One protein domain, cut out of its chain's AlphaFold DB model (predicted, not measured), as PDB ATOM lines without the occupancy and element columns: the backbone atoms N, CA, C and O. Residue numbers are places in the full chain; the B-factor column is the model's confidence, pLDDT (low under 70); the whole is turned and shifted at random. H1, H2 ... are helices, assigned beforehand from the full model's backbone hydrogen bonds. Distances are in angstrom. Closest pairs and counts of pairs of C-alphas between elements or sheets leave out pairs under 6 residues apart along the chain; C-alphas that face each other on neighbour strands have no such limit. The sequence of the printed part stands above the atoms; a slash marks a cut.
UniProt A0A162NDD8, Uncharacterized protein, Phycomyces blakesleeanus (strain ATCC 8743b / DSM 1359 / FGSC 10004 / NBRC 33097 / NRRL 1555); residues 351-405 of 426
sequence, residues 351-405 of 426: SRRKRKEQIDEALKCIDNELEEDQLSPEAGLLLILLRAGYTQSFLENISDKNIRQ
ATOM      1  N   SER A 351     110.203  66.771  21.925       76.81
ATOM      2  CA  SER A 351     110.561  65.389  22.262       76.81
ATOM      3  C   SER A 351     111.037  64.599  21.042       76.81
ATOM      4  O   SER A 351     111.977  63.818  21.157       76.81
ATOM      5  N   ARG A 352     110.432  64.825  19.871       76.00
ATOM      6  CA  ARG A 352     110.829  64.182  18.615       76.00
ATOM      7  C   ARG A 352     112.214  64.615  18.158       76.00
ATOM      8  O   ARG A 352     113.017  63.755  17.826       76.00
ATOM      9  N   ARG A 353     112.495  65.924  18.131       83.31
ATOM     10  CA  ARG A 353     113.826  66.429  17.742       83.31
ATOM     11  C   ARG A 353     114.904  65.824  18.626       83.31
ATOM     12  O   ARG A 353     115.836  65.233  18.103       83.31
ATOM     13  N   LYS A 354     114.672  65.840  19.941       86.19
ATOM     14  CA  LYS A 354     115.574  65.214  20.905       86.19
ATOM     15  C   LYS A 354     115.772  63.717  20.631       86.19
ATOM     16  O   LYS A 354     116.900  63.252  20.635       86.19
ATOM     17  N   ARG A 355     114.701  62.958  20.358       88.38
ATOM     18  CA  ARG A 355     114.816  61.526  20.029       88.38
ATOM     19  C   ARG A 355     115.602  61.287  18.746       88.38
ATOM     20  O   ARG A 355     116.424  60.384  18.711       88.38
ATOM     21  N   LYS A 356     115.350  62.083  17.708       88.75
ATOM     22  CA  LYS A 356     116.061  61.961  16.438       88.75
ATOM     23  C   LYS A 356     117.549  62.258  16.609       88.75
ATOM     24  O   LYS A 356     118.359  61.464  16.168       88.75
ATOM     25  N   GLU A 357     117.888  63.322  17.334       90.56
ATOM     26  CA  GLU A 357     119.275  63.650  17.683       90.56
ATOM     27  C   GLU A 357     119.965  62.491  18.419       90.56
ATOM     28  O   GLU A 357     121.078  62.130  18.062       90.56
ATOM     29  N   GLN A 358     119.285  61.854  19.379       93.12
ATOM     30  CA  GLN A 358     119.819  60.698  20.115       93.12
ATOM     31  C   GLN A 358     119.984  59.444  19.240       93.12
ATOM     32  O   GLN A 358     120.912  58.667  19.445       93.12
ATOM     33  N   ILE A 359     119.080  59.217  18.279       92.06
ATOM     34  CA  ILE A 359     119.205  58.113  17.318       92.06
ATOM     35  C   ILE A 359     120.357  58.386  16.351       92.06
ATOM     36  O   ILE A 359     121.158  57.490  16.114       92.06
ATOM     37  N   ASP A 360     120.467  59.609  15.833       92.38
ATOM     38  CA  ASP A 360     121.561  60.016  14.951       92.38
ATOM     39  C   ASP A 360     122.917  59.879  15.675       92.38
ATOM     40  O   ASP A 360     123.889  59.415  15.088       92.38
ATOM     41  N   GLU A 361     122.981  60.219  16.967       92.88
ATOM     42  CA  GLU A 361     124.154  60.013  17.829       92.88
ATOM     43  C   GLU A 361     124.519  58.521  17.960       92.88
ATOM     44  O   GLU A 361     125.672  58.140  17.758       92.88
ATOM     45  N   ALA A 362     123.531  57.658  18.219       92.44
ATOM     46  CA  ALA A 362     123.734  56.212  18.306       92.44
ATOM     47  C   ALA A 362     124.163  55.588  16.964       92.44
ATOM     48  O   ALA A 362     125.022  54.708  16.944       92.44
ATOM     49  N   LEU A 363     123.604  56.049  15.841       92.62
ATOM     50  CA  LEU A 363     123.982  55.592  14.500       92.62
ATOM     51  C   LEU A 363     125.427  55.969  14.162       92.62
ATOM     52  O   LEU A 363     126.174  55.116  13.696       92.62
ATOM     53  N   LYS A 364     125.868  57.187  14.503       92.38
ATOM     54  CA  LYS A 364     127.277  57.586  14.348       92.38
ATOM     55  C   LYS A 364     128.241  56.683  15.112       92.38
ATOM     56  O   LYS A 364     129.343  56.431  14.638       92.38
ATOM     57  N   CYS A 365     127.836  56.176  16.275       91.75
ATOM     58  CA  CYS A 365     128.637  55.201  17.011       91.75
ATOM     59  C   CYS A 365     128.709  53.841  16.288       91.75
ATOM     60  O   CYS A 365     129.775  53.235  16.230       91.75
ATOM     61  N   ILE A 366     127.615  53.381  15.664       90.00
ATOM     62  CA  ILE A 366     127.620  52.177  14.807       90.00
ATOM     63  C   ILE A 366     128.548  52.362  13.596       90.00
ATOM     64  O   ILE A 366     129.277  51.438  13.236       90.00
ATOM     65  N   ASP A 367     128.560  53.562  13.018       91.19
ATOM     66  CA  ASP A 367     129.403  53.926  11.875       91.19
ATOM     67  C   ASP A 367     130.869  54.226  12.267       91.19
ATOM     68  O   ASP A 367     131.691  54.545  11.408       91.19
ATOM     69  N   ASN A 368     131.233  54.058  13.547       86.81
ATOM     70  CA  ASN A 368     132.553  54.346  14.131       86.81
ATOM     71  C   ASN A 368     132.999  55.819  14.017       86.81
ATOM     72  O   ASN A 368     134.193  56.119  14.043       86.81
ATOM     73  N   GLU A 369     132.053  56.751  13.907       84.12
ATOM     74  CA  GLU A 369     132.307  58.198  13.941       84.12
ATOM     75  C   GLU A 369     132.336  58.765  15.377       84.12
ATOM     76  O   GLU A 369     132.758  59.905  15.580       84.12
ATOM     77  N   LEU A 370     131.875  57.988  16.363       86.62
ATOM     78  CA  LEU A 370     131.800  58.331  17.789       86.62
ATOM     79  C   LEU A 370     132.127  57.105  18.655       86.62
ATOM     80  O   LEU A 370     131.685  55.996  18.351       86.62
ATOM     81  N   GLU A 371     132.856  57.308  19.752       85.69
ATOM     82  CA  GLU A 371     133.099  56.260  20.754       85.69
ATOM     83  C   GLU A 371     131.884  56.096  21.690       85.69
ATOM     84  O   GLU A 371     131.101  57.027  21.887       85.69
ATOM     85  N   GLU A 372     131.691  54.902  22.263       85.31
ATOM     86  CA  GLU A 372     130.513  54.595  23.097       85.31
ATOM     87  C   GLU A 372     130.442  55.420  24.390       85.31
ATOM     88  O   GLU A 372     129.353  55.738  24.865       85.31
ATOM     89  N   ASP A 373     131.588  55.786  24.960       87.81
ATOM     90  CA  ASP A 373     131.705  56.604  26.171       87.81
ATOM     91  C   ASP A 373     131.361  58.084  25.933       87.81
ATOM     92  O   ASP A 373     131.085  58.823  26.881       87.81
ATOM     93  N   GLN A 374     131.332  58.506  24.668       86.38
ATOM     94  CA  GLN A 374     130.943  59.850  24.246       86.38
ATOM     95  C   GLN A 374     129.424  59.997  24.084       86.38
ATOM     96  O   GLN A 374     128.941  61.118  23.915       86.38
ATOM     97  N   LEU A 375     128.669  58.894  24.154       88.88
ATOM     98  CA  LEU A 375     127.220  58.901  23.989       88.88
ATOM     99  C   LEU A 375     126.494  59.458  25.211       88.88
ATOM    100  O   LEU A 375     126.785  59.129  26.365       88.88
ATOM    101  N   SER A 376     125.434  60.226  24.961       89.75
ATOM    102  CA  SER A 376     124.446  60.516  25.997       89.75
ATOM    103  C   SER A 376     123.818  59.214  26.541       89.75
ATOM    104  O   SER A 376     123.616  58.262  25.781       89.75
ATOM    105  N   PRO A 377     123.436  59.141  27.836       88.75
ATOM    106  CA  PRO A 377     122.853  57.926  28.414       88.75
ATOM    107  C   PRO A 377     121.636  57.407  27.637       88.75
ATOM    108  O   PRO A 377     121.453  56.204  27.473       88.75
ATOM    109  N   GLU A 378     120.795  58.309  27.130       89.56
ATOM    110  CA  GLU A 378     119.651  57.940  26.300       89.56
ATOM    111  C   GLU A 378     120.038  57.453  24.894       89.56
ATOM    112  O   GLU A 378     119.368  56.555  24.381       89.56
ATOM    113  N   ALA A 379     121.094  57.999  24.280       91.69
ATOM    114  CA  ALA A 379     121.624  57.488  23.015       91.69
ATOM    115  C   ALA A 379     122.250  56.098  23.198       91.69
ATOM    116  O   ALA A 379     122.021  55.222  22.368       91.69
ATOM    117  N   GLY A 380     122.920  55.842  24.326       91.69
ATOM    118  CA  GLY A 380     123.429  54.512  24.677       91.69
ATOM    119  C   GLY A 380     122.324  53.448  24.756       91.69
ATOM    120  O   GLY A 380     122.463  52.357  24.204       91.69
ATOM    121  N   LEU A 381     121.168  53.775  25.349       92.44
ATOM    122  CA  LEU A 381     120.003  52.876  25.348       92.44
ATOM    123  C   LEU A 381     119.502  52.578  23.925       92.44
ATOM    124  O   LEU A 381     119.129  51.448  23.617       92.44
ATOM    125  N   LEU A 382     119.476  53.587  23.054       93.38
ATOM    126  CA  LEU A 382     119.053  53.423  21.663       93.38
ATOM    127  C   LEU A 382     120.070  52.620  20.845       93.38
ATOM    128  O   LEU A 382     119.650  51.796  20.037       93.38
ATOM    129  N   LEU A 383     121.370  52.791  21.099       92.06
ATOM    130  CA  LEU A 383     122.443  52.002  20.493       92.06
ATOM    131  C   LEU A 383     122.254  50.504  20.761       92.06
ATOM    132  O   LEU A 383     122.322  49.708  19.825       92.06
ATOM    133  N   ILE A 384     121.953  50.120  22.009       89.06
ATOM    134  CA  ILE A 384     121.685  48.718  22.378       89.06
ATOM    135  C   ILE A 384     120.538  48.148  21.533       89.06
ATOM    136  O   ILE A 384     120.643  47.045  20.996       89.06
ATOM    137  N   LEU A 385     119.451  48.907  21.365       87.38
ATOM    138  CA  LEU A 385     118.305  48.467  20.566       87.38
ATOM    139  C   LEU A 385     118.619  48.410  19.067       87.38
ATOM    140  O   LEU A 385     118.228  47.457  18.396       87.38
ATOM    141  N   LEU A 386     119.342  49.389  18.528       86.88
ATOM    142  CA  LEU A 386     119.768  49.373  17.127       86.88
ATOM    143  C   LEU A 386     120.645  48.144  16.835       86.88
ATOM    144  O   LEU A 386     120.399  47.439  15.859       86.88
ATOM    145  N   ARG A 387     121.595  47.817  17.722       85.06
ATOM    146  CA  ARG A 387     122.433  46.606  17.620       85.06
ATOM    147  C   ARG A 387     121.634  45.309  17.738       85.06
ATOM    148  O   ARG A 387     121.964  44.330  17.072       85.06
ATOM    149  N   ALA A 388     120.561  45.308  18.528       77.81
ATOM    150  CA  ALA A 388     119.627  44.186  18.621       77.81
ATOM    151  C   ALA A 388     118.711  44.032  17.385       77.81
ATOM    152  O   ALA A 388     117.939  43.076  17.314       77.81
ATOM    153  N   GLY A 389     118.793  44.941  16.404       77.44
ATOM    154  CA  GLY A 389     118.063  44.862  15.135       77.44
ATOM    155  C   GLY A 389     116.758  45.661  15.082       77.44
ATOM    156  O   GLY A 389     115.998  45.522  14.124       77.44
ATOM    157  N   TYR A 390     116.469  46.510  16.077       80.62
ATOM    158  CA  TYR A 390     115.314  47.410  16.011       80.62
ATOM    159  C   TYR A 390     115.554  48.532  14.992       80.62
ATOM    160  O   TYR A 390     116.620  49.138  14.952       80.62
ATOM    161  N   THR A 391     114.542  48.855  14.182       82.44
ATOM    162  CA  THR A 391     114.665  49.890  13.146       82.44
ATOM    163  C   THR A 391     114.570  51.303  13.727       82.44
ATOM    164  O   THR A 391     113.830  51.556  14.680       82.44
ATOM    165  N   GLN A 392     115.241  52.267  13.086       84.81
ATOM    166  CA  GLN A 392     115.116  53.692  13.420       84.81
ATOM    167  C   GLN A 392     113.650  54.148  13.456       84.81
ATOM    168  O   GLN A 392     113.211  54.766  14.425       84.81
ATOM    169  N   SER A 393     112.868  53.793  12.432       78.56
ATOM    170  CA  SER A 393     111.460  54.191  12.328       78.56
ATOM    171  C   SER A 393     110.613  53.677  13.494       78.56
ATOM    172  O   SER A 393     109.680  54.352  13.931       78.56
ATOM    173  N   PHE A 394     110.927  52.502  14.037       80.00
ATOM    174  CA  PHE A 394     110.274  51.989  15.232       80.00
ATOM    175  C   PHE A 394     110.675  52.791  16.477       80.00
ATOM    176  O   PHE A 394     109.803  53.251  17.224       80.00
ATOM    177  N   LEU A 395     111.980  53.000  16.676       84.06
ATOM    178  CA  LEU A 395     112.533  53.670  17.853       84.06
ATOM    179  C   LEU A 395     112.069  55.127  17.975       84.06
ATOM    180  O   LEU A 395     111.734  55.574  19.072       84.06
ATOM    181  N   GLU A 396     111.934  55.839  16.854       83.00
ATOM    182  CA  GLU A 396     111.388  57.202  16.808       83.00
ATOM    183  C   GLU A 396     109.955  57.296  17.363       83.00
ATOM    184  O   GLU A 396     109.555  58.330  17.905       83.00
ATOM    185  N   ASN A 397     109.180  56.212  17.268       74.50
ATOM    186  CA  ASN A 397     107.743  56.212  17.529       74.50
ATOM    187  C   ASN A 397     107.333  55.669  18.910       74.50
ATOM    188  O   ASN A 397     106.157  55.763  19.289       74.50
ATOM    189  N   ILE A 398     108.269  55.122  19.685       74.94
ATOM    190  CA  ILE A 398     108.008  54.542  21.012       74.94
ATOM    191  C   ILE A 398     108.323  55.522  22.150       74.94
ATOM    192  O   ILE A 398     109.001  56.527  21.971       74.94
ATOM    193  N   SER A 399     107.778  55.265  23.344       80.12
ATOM    194  CA  SER A 399     108.014  56.102  24.535       80.12
ATOM    195  C   SER A 399     109.332  55.759  25.241       80.12
ATOM    196  O   SER A 399     109.754  54.607  25.192       80.12
ATOM    197  N   ASP A 400     109.914  56.703  25.994       81.75
ATOM    198  CA  ASP A 400     111.121  56.475  26.819       81.75
ATOM    199  C   ASP A 400     110.986  55.297  27.780       81.75
ATOM    200  O   ASP A 400     111.903  54.500  27.953       81.75
ATOM    201  N   LYS A 401     109.804  55.165  28.393       82.94
ATOM    202  CA  LYS A 401     109.503  54.039  29.276       82.94
ATOM    203  C   LYS A 401     109.631  52.714  28.532       82.94
ATOM    204  O   LYS A 401     110.171  51.763  29.086       82.94
ATOM    205  N   ASN A 402     109.122  52.655  27.304       80.69
ATOM    206  CA  ASN A 402     109.222  51.442  26.514       80.69
ATOM    207  C   ASN A 402     110.667  51.201  26.079       80.69
ATOM    208  O   ASN A 402     111.092  50.067  26.187       80.69
ATOM    209  N   ILE A 403     111.423  52.228  25.662       84.31
ATOM    210  CA  ILE A 403     112.854  52.098  25.311       84.31
ATOM    211  C   ILE A 403     113.615  51.400  26.439       84.31
ATOM    212  O   ILE A 403     114.248  50.380  26.198       84.31
ATOM    213  N   ARG A 404     113.468  51.877  27.680       84.75
ATOM    214  CA  ARG A 404     114.092  51.242  28.853       84.75
ATOM    215  C   ARG A 404     113.658  49.788  29.016       84.75
ATOM    216  O   ARG A 404     114.500  48.918  29.139       84.75
ATOM    217  N   GLN A 405     112.356  49.513  28.910       80.12
ATOM    218  CA  GLN A 405     111.850  48.139  28.970       80.12
ATOM    219  C   GLN A 405     112.403  47.249  27.850       80.12
ATOM    220  O   GLN A 405     112.675  46.080  28.097       80.12
TER     221      GLN A 405
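AT A GLANCE: This is residues 351 to 405 of the 426 residues of an uncharacterized protein of Phycomyces blakesleeanus (strain ATCC 8743b / DSM 1359 / FGSC 10004 / NBRC 33097 / NRRL 1555) (UniProt A0A162NDD8). A long helix, H1, has H2 packed steeply on its middle, while the short H3 packs on residues 352 to 359 of H1. Short H4 follows H3 and ends the printed part. The printed part has 55 residues with four named helices, H1 to H4 in order, and no named strand: all helix. It is compact, radius of gyration of the C-alphas 10.1 A, with spans of 26 by 22 by 17 A.

HOW THE PARTS SIT: H1, residues 351 to 366, touches H2, residues 377 to 387, at a steep tilt of 59 degrees, the same way; their closest C-alphas, Gln 358 and Ala 379, are 4.7 A apart. H3, residues 392 to 397, touches H1 with residues 352 to 359 of H1 alone, at a shallow tilt of 25 degrees, opposite ways; the closest C-alphas, Arg 355 and Glu 396, are 6.4 A apart. H4, residues 400 to 405, only just touches H2, with 3 pairs of C-alphas within 8 A, the closest Leu 381 and Arg 404 at 7.1 A. H1 and H4 are apart. Every O i to N i+4 pair is within hydrogen-bond range in H1, H2 and H4; in H3, 1 of 2.

IN THESE COORDINATES: H1 is 22.8 A long from C-alpha 351 at (110.561, 65.389, 22.262), and H2 15.6 A. H4 ends at C-alpha 405, (111.850, 48.139, 28.970).

THE WHOLE: The farthest C-alphas, Glu 369 and Lys 401, are 27.8 A apart. The printed part has no cut and no long link. No printed residue is under 70 in pLDDT.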